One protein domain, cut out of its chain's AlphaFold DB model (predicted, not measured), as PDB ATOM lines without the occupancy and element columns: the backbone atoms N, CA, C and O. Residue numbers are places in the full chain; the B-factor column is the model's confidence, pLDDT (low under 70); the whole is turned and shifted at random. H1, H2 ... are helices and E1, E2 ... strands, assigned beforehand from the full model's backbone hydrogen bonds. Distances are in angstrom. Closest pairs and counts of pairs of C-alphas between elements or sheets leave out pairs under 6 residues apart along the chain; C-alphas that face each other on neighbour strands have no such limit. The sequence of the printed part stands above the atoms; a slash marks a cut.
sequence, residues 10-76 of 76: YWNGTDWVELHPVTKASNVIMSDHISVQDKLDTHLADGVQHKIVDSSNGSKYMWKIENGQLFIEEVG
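Overview. This is residues 10 to 76 of the 76 residues of an uncharacterized protein of Desulfotomaculum aquiferis (UniProt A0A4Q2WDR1). A small three-stranded hairpin sheet, E2 - E3 - E4, has the helix H1 over E3, reaching it with residues 40 to 46, and a long, thin tail runs from the other end of H1 far away from the sheet. The tail, with no named element in its residues 19 to 35, ends in a small hook around E1, where residues 11 to 17 stick out freely. The printed part has 67 residues, under half of them in named elements, in the order E1 H1 E2 E3 E4; the class is mixed, helices and strands, and the sheet is antiparallel. The whole is extended, with a radius of gyration of the C-alphas of 17.9 A and spans of 58 by 29 by 24 A.

Arrangement. E2, residues 50 to 53, E3, residues 60 to 66, and E4, residues 69 to 75, form a meander, each strand the antiparallel neighbour of the one before. The hairpin E2 and E3 has directions 150 degrees apart, with N 52 and O 61 within hydrogen-bond range at 2.8 A. The hairpin E3 and E4, at 158 degrees, has N 64 and O 71 at 2.9 A. H1, residues 36 to 46, is on the sheet, over E3; the closest C-alphas of the two are those of Leu 44 and Ile 65, 5.9 A apart. H1 only just stands up from the sheet, its line rising 42 degrees out of the local plane. Every O i to N i+4 pair in H1 is within hydrogen-bond range. E1, residues 16 to 18, pairs with no named strand and is apart from H1, E2, E3 and E4; residues 10 to 11 pair antiparallel with its residues 16 to 17.

Along the chain. E3 measures 19.7 A and E4 19.4 A from first to last C-alpha, H1 15.3 A, E2 10.2 A and E1 6.5 A. C-alpha 16, where E1 begins, is at (20.560, 53.788, -50.207), and C-alpha 75, where E4 ends, at (49.836, 19.338, -29.678).

Size, cuts and confidence. The two C-alphas farthest apart, those of Gly 13 and Gly 76, are 58.7 A apart. The printed part has no cut, and the link from E1 to H1, 17 residues, is long. The mean pLDDT of the printed part is 71.4, and among the residues under 70 are 19 to 28 and 36 to 49.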
ATOM      1  N   TYR A  10      24.975  52.086 -53.189       78.44
ATOM      2  CA  TYR A  10      24.333  52.586 -54.412       78.44
ATOM      3  C   TYR A  10      22.878  52.989 -54.147       78.44
ATOM      4  O   TYR A  10      22.233  52.473 -53.235       78.44
ATOM      5  N   TRP A  11      22.371  53.940 -54.932       85.12
ATOM      6  CA  TRP A  11      20.968  54.353 -54.892       85.12
ATOM      7  C   TRP A  11      20.141  53.427 -55.784       85.12
ATOM      8  O   TRP A  11      20.432  53.312 -56.976       85.12
ATOM      9  N   ASN A  12      19.117  52.771 -55.233       83.81
ATOM     10  CA  ASN A  12      18.261  51.854 -55.998       83.81
ATOM     11  C   ASN A  12      16.997  52.520 -56.584       83.81
ATOM     12  O   ASN A  12      16.190  51.835 -57.205       83.81
ATOM     13  N   GLY A  13      16.819  53.830 -56.379       84.75
ATOM     14  CA  GLY A  13      15.611  54.568 -56.763       84.75
ATOM     15  C   GLY A  13      14.714  54.966 -55.588       84.75
ATOM     16  O   GLY A  13      13.984  55.946 -55.714       84.75
ATOM     17  N   THR A  14      14.820  54.274 -54.451       90.31
ATOM     18  CA  THR A  14      13.981  54.487 -53.258       90.31
ATOM     19  C   THR A  14      14.815  54.665 -51.991       90.31
ATOM     20  O   THR A  14      14.496  55.532 -51.185       90.31
ATOM     21  N   ASP A  15      15.899  53.896 -51.848       81.50
ATOM     22  CA  ASP A  15      16.772  53.888 -50.676       81.50
ATOM     23  C   ASP A  15      18.252  53.709 -51.057       81.50
ATOM     24  O   ASP A  15      18.612  53.196 -52.126       81.50
ATOM     25  N   TRP A  16      19.136  54.111 -50.139       80.31
ATOM     26  CA  TRP A  16      20.560  53.788 -50.207       80.31
ATOM     27  C   TRP A  16      20.785  52.345 -49.766       80.31
ATOM     28  O   TRP A  16      20.630  52.019 -48.590       80.31
ATOM     29  N   VAL A  17      21.202  51.493 -50.698       77.62
ATOM     30  CA  VAL A  17      21.501  50.084 -50.431       77.62
ATOM     31  C   VAL A  17      22.997  49.935 -50.191       77.62
ATOM     32  O   VAL A  17      23.816  50.358 -51.015       77.62
ATOM     33  N   GLU A  18      23.366  49.346 -49.053       72.12
ATOM     34  CA  GLU A  18      24.754  48.970 -48.803       72.12
ATOM     35  C   GLU A  18      25.165  47.892 -49.803       72.12
ATOM     36  O   GLU A  18      24.600  46.797 -49.836       72.12
ATOM     37  N   LEU A  19      26.172  48.197 -50.624       65.56
ATOM     38  CA  LEU A  19      26.936  47.144 -51.260       65.56
ATOM     39  C   LEU A  19      27.764  46.548 -50.137       65.56
ATOM     40  O   LEU A  19      28.809  47.075 -49.764       65.56
ATOM     41  N   HIS A  20      27.304  45.425 -49.608       58.25
ATOM     42  CA  HIS A  20      28.263  44.430 -49.185       58.25
ATOM     43  C   HIS A  20      28.959  44.023 -50.483       58.25
ATOM     44  O   HIS A  20      28.310  43.363 -51.305       58.25
ATOM     45  N   PRO A  21      30.220  44.425 -50.759       54.59
ATOM     46  CA  PRO A  21      30.987  43.635 -51.692       54.59
ATOM     47  C   PRO A  21      30.887  42.237 -51.105       54.59
ATOM     48  O   PRO A  21      31.371  41.981 -50.003       54.59
ATOM     49  N   VAL A  22      30.148  41.356 -51.776       50.34
ATOM     50  CA  VAL A  22      30.250  39.939 -51.498       50.34
ATOM     51  C   VAL A  22      31.672  39.653 -51.929       50.34
ATOM     52  O   VAL A  22      31.941  39.383 -53.100       50.34
ATOM     53  N   THR A  23      32.620  39.853 -51.017       52.53
ATOM     54  CA  THR A  23      33.982  39.381 -51.135       52.53
ATOM     55  C   THR A  23      33.831  37.880 -51.097       52.53
ATOM     56  O   THR A  23      33.941  37.244 -50.053       52.53
ATOM     57  N   LYS A  24      33.456  37.317 -52.247       52.38
ATOM     58  CA  LYS A  24      33.591  35.898 -52.504       52.38
ATOM     59  C   LYS A  24      35.048  35.591 -52.193       52.38
ATOM     60  O   LYS A  24      35.921  36.357 -52.602       52.38
ATOM     61  N   ALA A  25      35.311  34.515 -51.461       57.72
ATOM     62  CA  ALA A  25      36.677  34.128 -51.116       57.72
ATOM     63  C   ALA A  25      37.574  33.995 -52.370       57.72
ATOM     64  O   ALA A  25      38.776  34.225 -52.291       57.72
ATOM     65  N   SER A  26      36.975  33.748 -53.544       55.31
ATOM     66  CA  SER A  26      37.628  33.764 -54.861       55.31
ATOM     67  C   SER A  26      38.232  35.118 -55.263       55.31
ATOM     68  O   SER A  26      39.151  35.167 -56.068       55.31
ATOM     69  N   ASN A  27      37.713  36.228 -54.732       51.56
ATOM     70  CA  ASN A  27      38.133  37.590 -55.079       51.56
ATOM     71  C   ASN A  27      39.161  38.157 -54.087       51.56
ATOM     72  O   ASN A  27      39.656  39.266 -54.282       51.56
ATOM     73  N   VAL A  28      39.457  37.422 -53.014       63.84
ATOM     74  CA  VAL A  28      40.463  37.797 -52.021       63.84
ATOM     75  C   VAL A  28      41.742  37.043 -52.359       63.84
ATOM     76  O   VAL A  28      41.865  35.859 -52.060       63.84
ATOM     77  N   ILE A  29      42.673  37.731 -53.019       70.38
ATOM     78  CA  ILE A  29      43.997  37.207 -53.364       70.38
ATOM     79  C   ILE A  29      44.931  37.439 -52.168       70.38
ATOM     80  O   ILE A  29      45.073  38.571 -51.700       70.38
ATOM     81  N   MET A  30      45.552  36.380 -51.656       68.81
ATOM     82  CA  MET A  30      46.567  36.467 -50.602       68.81
ATOM     83  C   MET A  30      47.926  36.905 -51.171       68.81
ATOM     84  O   MET A  30      48.124  36.999 -52.380       68.81
ATOM     85  N   SER A  31      48.898  37.181 -50.297       71.56
ATOM     86  CA  SER A  31      50.257  37.595 -50.689       71.56
ATOM     87  C   SER A  31      51.012  36.561 -51.536       71.56
ATOM     88  O   SER A  31      51.971  36.908 -52.222       71.56
ATOM     89  N   ASP A  32      50.573  35.304 -51.512       72.94
ATOM     90  CA  ASP A  32      51.065  34.202 -52.343       72.94
ATOM     91  C   ASP A  32      50.402  34.148 -53.735       72.94
ATOM     92  O   ASP A  32      50.683  33.233 -54.501       72.94
ATOM     93  N   HIS A  33      49.585  35.147 -54.095       71.50
ATOM     94  CA  HIS A  33      48.824  35.243 -55.351       71.50
ATOM     95  C   HIS A  33      47.763  34.148 -55.544       71.50
ATOM     96  O   HIS A  33      47.217  34.006 -56.637       71.50
ATOM     97  N   ILE A  34      47.432  33.407 -54.487       69.56
ATOM     98  CA  ILE A  34      46.382  32.388 -54.494       69.56
ATOM     99  C   ILE A  34      45.118  33.001 -53.884       69.56
ATOM    100  O   ILE A  34      45.189  33.784 -52.930       69.56
ATOM    101  N   SER A  35      43.943  32.686 -54.438       71.00
ATOM    102  CA  SER A  35      42.689  33.128 -53.829       71.00
ATOM    103  C   SER A  35      42.436  32.381 -52.515       71.00
ATOM    104  O   SER A  35      42.836  31.227 -52.343       71.00
ATOM    105  N   VAL A  36      41.758  33.017 -51.560       67.12
ATOM    106  CA  VAL A  36      41.368  32.346 -50.309       67.12
ATOM    107  C   VAL A  36      40.517  31.107 -50.606       67.12
ATOM    108  O   VAL A  36      40.662  30.110 -49.908       67.12
ATOM    109  N   GLN A  37      39.690  31.141 -51.660       65.75
ATOM    110  CA  GLN A  37      38.894  29.987 -52.083       65.75
ATOM    111  C   GLN A  37      39.765  28.837 -52.587       65.75
ATOM    112  O   GLN A  37      39.614  27.736 -52.086       65.75
ATOM    113  N   ASP A  38      40.709  29.081 -53.500       67.38
ATOM    114  CA  ASP A  38      41.562  28.011 -54.045       67.38
ATOM    115  C   ASP A  38      42.415  27.367 -52.953       67.38
ATOM    116  O   ASP A  38      42.639  26.157 -52.948       67.38
ATOM    117  N   LYS A  39      42.873  28.168 -51.987       68.06
ATOM    118  CA  LYS A  39      43.607  27.651 -50.834       68.06
ATOM    119  C   LYS A  39      42.706  26.821 -49.927       68.06
ATOM    120  O   LYS A  39      43.117  25.750 -49.495       68.06
ATOM    121  N   LEU A  40      41.479  27.276 -49.672       65.56
ATOM    122  CA  LEU A  40      40.486  26.506 -48.926       65.56
ATOM    123  C   LEU A  40      40.153  25.191 -49.644       65.56
ATOM    124  O   LEU A  40      40.155  24.150 -49.002       65.56
ATOM    125  N   ASP A  41      39.940  25.226 -50.960       67.50
ATOM    126  CA  ASP A  41      39.640  24.063 -51.801       67.50
ATOM    127  C   ASP A  41      40.812  23.081 -51.834       67.50
ATOM    128  O   ASP A  41      40.599  21.876 -51.749       67.50
ATOM    129  N   THR A  42      42.051  23.579 -51.864       65.88
ATOM    130  CA  THR A  42      43.261  22.752 -51.733       65.88
ATOM    131  C   THR A  42      43.306  22.076 -50.361       65.88
ATOM    132  O   THR A  42      43.433  20.861 -50.272       65.88
ATOM    133  N   HIS A  43      43.100  22.830 -49.277       64.81
ATOM    134  CA  HIS A  43      43.073  22.273 -47.921       64.81
ATOM    135  C   HIS A  43      41.893  21.314 -47.676       64.81
ATOM    136  O   HIS A  43      42.006  20.392 -46.868       64.81
ATOM    137  N   LEU A  44      40.768  21.511 -48.369       60.84
ATOM    138  CA  LEU A  44      39.611  20.613 -48.371       60.84
ATOM    139  C   LEU A  44      39.880  19.331 -49.170       60.84
ATOM    140  O   LEU A  44      39.440  18.260 -48.754       60.84
ATOM    141  N   ALA A  45      40.577  19.435 -50.304       56.16
ATOM    142  CA  ALA A  45      40.897  18.314 -51.186       56.16
ATOM    143  C   ALA A  45      42.018  17.427 -50.635       56.16
ATOM    144  O   ALA A  45      42.013  16.219 -50.869       56.16
ATOM    145  N   ASP A  46      42.952  18.011 -49.887       58.00
ATOM    146  CA  ASP A  46      44.119  17.291 -49.398       58.00
ATOM    147  C   ASP A  46      43.758  16.313 -48.268       58.00
ATOM    148  O   ASP A  46      44.387  15.265 -48.134       58.00
ATOM    149  N   GLY A  47      42.761  16.620 -47.423       59.69
ATOM    150  CA  GLY A  47      42.479  15.829 -46.211       59.69
ATOM    151  C   GLY A  47      43.691  15.713 -45.267       59.69
ATOM    152  O   GLY A  47      43.699  14.903 -44.336       59.69
ATOM    153  N   VAL A  48      44.736  16.508 -45.519       62.41
ATOM    154  CA  VAL A  48      46.022  16.468 -44.834       62.41
ATOM    155  C   VAL A  48      45.931  17.291 -43.556       62.41
ATOM    156  O   VAL A  48      45.335  18.365 -43.496       62.41
ATOM    157  N   GLN A  49      46.544  16.768 -42.501       68.25
ATOM    158  CA  GLN A  49      46.668  17.454 -41.225       68.25
ATOM    159  C   GLN A  49      47.752  18.541 -41.330       68.25
ATOM    160  O   GLN A  49      48.903  18.259 -41.664       68.25
ATOM    161  N   HIS A  50      47.405  19.786 -41.022       70.69
ATOM    162  CA  HIS A  50      48.301  20.938 -41.083       70.69
ATOM    163  C   HIS A  50      48.688  21.410 -39.679       70.69
ATOM    164  O   HIS A  50      47.853  21.466 -38.778       70.69
ATOM    165  N   LYS A  51      49.956  21.800 -39.498       78.12
ATOM    166  CA  LYS A  51      50.462  22.352 -38.233       78.12
ATOM    167  C   LYS A  51      50.380  23.879 -38.229       78.12
ATOM    168  O   LYS A  51      50.950  24.525 -39.105       78.12
ATOM    169  N   ILE A  52      49.754  24.447 -37.206       79.81
ATOM    170  CA  ILE A  52      49.793  25.871 -36.860       79.81
ATOM    171  C   ILE A  52      50.622  26.026 -35.584       79.81
ATOM    172  O   ILE A  52      50.588  25.170 -34.707       79.81
ATOM    173  N   VAL A  53      51.383  27.112 -35.485       78.50
ATOM    174  CA  VAL A  53      52.025  27.530 -34.236       78.50
ATOM    175  C   VAL A  53      51.461  28.896 -33.887       78.50
ATOM    176  O   VAL A  53      51.531  29.814 -34.706       78.50
ATOM    177  N   ASP A  54      50.883  29.022 -32.701       75.31
ATOM    178  CA  ASP A  54      50.426  30.298 -32.178       75.31
ATOM    179  C   ASP A  54      51.646  31.108 -31.722       75.31
ATOM    180  O   ASP A  54      52.410  30.727 -30.836       75.31
ATOM    181  N   SER A  55      51.857  32.243 -32.382       69.69
ATOM    182  CA  SER A  55      52.988  33.135 -32.132       69.69
ATOM    183  C   SER A  55      52.925  33.856 -30.782       69.69
ATOM    184  O   SER A  55      53.920  34.454 -30.381       69.69
ATOM    185  N   SER A  56      51.777  33.853 -30.100       75.44
ATOM    186  CA  SER A  56      51.574  34.565 -28.833       75.44
ATOM    187  C   SER A  56      51.996  33.758 -27.603       75.44
ATOM    188  O   SER A  56      52.475  34.330 -26.626       75.44
ATOM    189  N   ASN A  57      51.852  32.436 -27.662       81.50
ATOM    190  CA  ASN A  57      52.099  31.512 -26.550       81.50
ATOM    191  C   ASN A  57      53.028  30.343 -26.937       81.50
ATOM    192  O   ASN A  57      53.489  29.620 -26.058       81.50
ATOM    193  N   GLY A  58      53.339  30.167 -28.225       80.75
ATOM    194  CA  GLY A  58      54.145  29.060 -28.737       80.75
ATOM    195  C   GLY A  58      53.402  27.725 -28.840       80.75
ATOM    196  O   GLY A  58      54.019  26.740 -29.260       80.75
ATOM    197  N   SER A  59      52.111  27.674 -28.491       81.69
ATOM    198  CA  SER A  59      51.289  26.467 -28.590       81.69
ATOM    199  C   SER A  59      51.204  26.010 -30.040       81.69
ATOM    200  O   SER A  59      51.080  26.814 -30.970       81.69
ATOM    201  N   LYS A  60      51.287  24.698 -30.254       86.00
ATOM    202  CA  LYS A  60      51.160  24.109 -31.586       86.00
ATOM    203  C   LYS A  60      49.790  23.468 -31.696       86.00
ATOM    204  O   LYS A  60      49.305  22.841 -30.764       86.00
ATOM    205  N   TYR A  61      49.187  23.595 -32.862       82.12
ATOM    206  CA  TYR A  61      47.894  23.014 -33.163       82.12
ATOM    207  C   TYR A  61      48.004  22.209 -34.447       82.12
ATOM    208  O   TYR A  61      48.622  22.656 -35.414       82.12
ATOM    209  N   MET A  62      47.395  21.034 -34.467       80.88
ATOM    210  CA  MET A  62      47.096  20.326 -35.700       80.88
ATOM    211  C   MET A  62      45.662  20.643 -36.088       80.88
ATOM    212  O   MET A  62      44.760  20.567 -35.256       80.88
ATOM    213  N   TRP A  63      45.432  20.966 -37.353       78.38
ATOM    214  CA  TRP A  63      44.085  21.091 -37.888       78.38
ATOM    215  C   TRP A  63      43.917  20.257 -39.148       78.38
ATOM    216  O   TRP A  63      44.866  20.036 -39.899       78.38
ATOM    217  N   LYS A  64      42.702  19.772 -39.369       76.75
ATOM    218  CA  LYS A  64      42.290  19.091 -40.598       76.75
ATOM    219  C   LYS A  64      40.852  19.454 -40.917       76.75
ATOM    220  O   LYS A  64      40.087  19.807 -40.017       76.75
ATOM    221  N   ILE A  65      40.481  19.328 -42.184       72.00
ATOM    222  CA  ILE A  65      39.081  19.379 -42.590       72.00
ATOM    223  C   ILE A  65      38.684  17.990 -43.071       72.00
ATOM    224  O   ILE A  65      39.324  17.420 -43.947       72.00
ATOM    225  N   GLU A  66      37.636  17.436 -42.472       72.69
ATOM    226  CA  GLU A  66      37.108  16.117 -42.803       72.69
ATOM    227  C   GLU A  66      35.610  16.264 -43.069       72.69
ATOM    228  O   GLU A  66      34.874  16.789 -42.233       72.69
ATOM    229  N   ASN A  67      35.158  15.874 -44.267       73.12
ATOM    230  CA  ASN A  67      33.768  16.035 -44.719       73.12
ATOM    231  C   ASN A  67      33.218  17.474 -44.585       73.12
ATOM    232  O   ASN A  67      32.048  17.676 -44.265       73.12
ATOM    233  N   GLY A  68      34.065  18.484 -44.807       67.50
ATOM    234  CA  GLY A  68      33.690  19.900 -44.694       67.50
ATOM    235  C   GLY A  68      33.605  20.432 -43.259       67.50
ATOM    236  O   GLY A  68      33.269  21.598 -43.065       67.50
ATOM    237  N   GLN A  69      33.936  19.616 -42.254       73.31
ATOM    238  CA  GLN A  69      34.004  20.028 -40.857       73.31
ATOM    239  C   GLN A  69      35.459  20.240 -40.424       73.31
ATOM    240  O   GLN A  69      36.322  19.393 -40.651       73.31
ATOM    241  N   LEU A  70      35.727  21.390 -39.801       76.56
ATOM    242  CA  LEU A  70      37.043  21.742 -39.269       76.56
ATOM    243  C   LEU A  70      37.274  21.062 -37.913       76.56
ATOM    244  O   LEU A  70      36.471  21.217 -36.992       76.56
ATOM    245  N   PHE A  71      38.404  20.372 -37.782       79.12
ATOM    246  CA  PHE A  71      38.892  19.780 -36.539       79.12
ATOM    247  C   PHE A  71      40.225  20.424 -36.166       79.12
ATOM    248  O   PHE A  71      41.110  20.527 -37.015       79.12
ATOM    249  N   ILE A  72      40.368  20.844 -34.909       83.62
ATOM    250  CA  ILE A  72      41.585  21.458 -34.365       83.62
ATOM    251  C   ILE A  72      41.932  20.750 -33.055       83.62
ATOM    252  O   ILE A  72      41.063  20.564 -32.207       83.62
ATOM    253  N   GLU A  73      43.197  20.379 -32.894       84.88
ATOM    254  CA  GLU A  73      43.740  19.713 -31.713       84.88
ATOM    255  C   GLU A  73      45.046  20.398 -31.290       84.88
ATOM    256  O   GLU A  73      45.895  20.688 -32.132       84.88
ATOM    257  N   GLU A  74      45.212  20.672 -29.996       85.56
ATOM    258  CA  GLU A  74      46.474  21.183 -29.450       85.56
ATOM    259  C   GLU A  74      47.484  20.042 -29.298       85.56
ATOM    260  O   GLU A  74      47.178  18.985 -28.750       85.56
ATOM    261  N   VAL A  75      48.705  20.266 -29.774       79.81
ATOM    262  CA  VAL A  75      49.836  19.338 -29.678       79.81
ATOM    263  C   VAL A  75      50.987  20.044 -28.969       79.81
ATOM    264  O   VAL A  75      51.366  21.151 -29.345       79.81
ATOM    265  N   GLY A  76      51.524  19.395 -27.934       74.06
ATOM    266  CA  GLY A  76      52.507  19.963 -26.998       74.06
ATOM    267  C   GLY A  76      53.804  20.533 -27.581       74.06
ATOM    268  O   GLY A  76      54.173  20.307 -28.763       74.06
TER     269      GLY A  76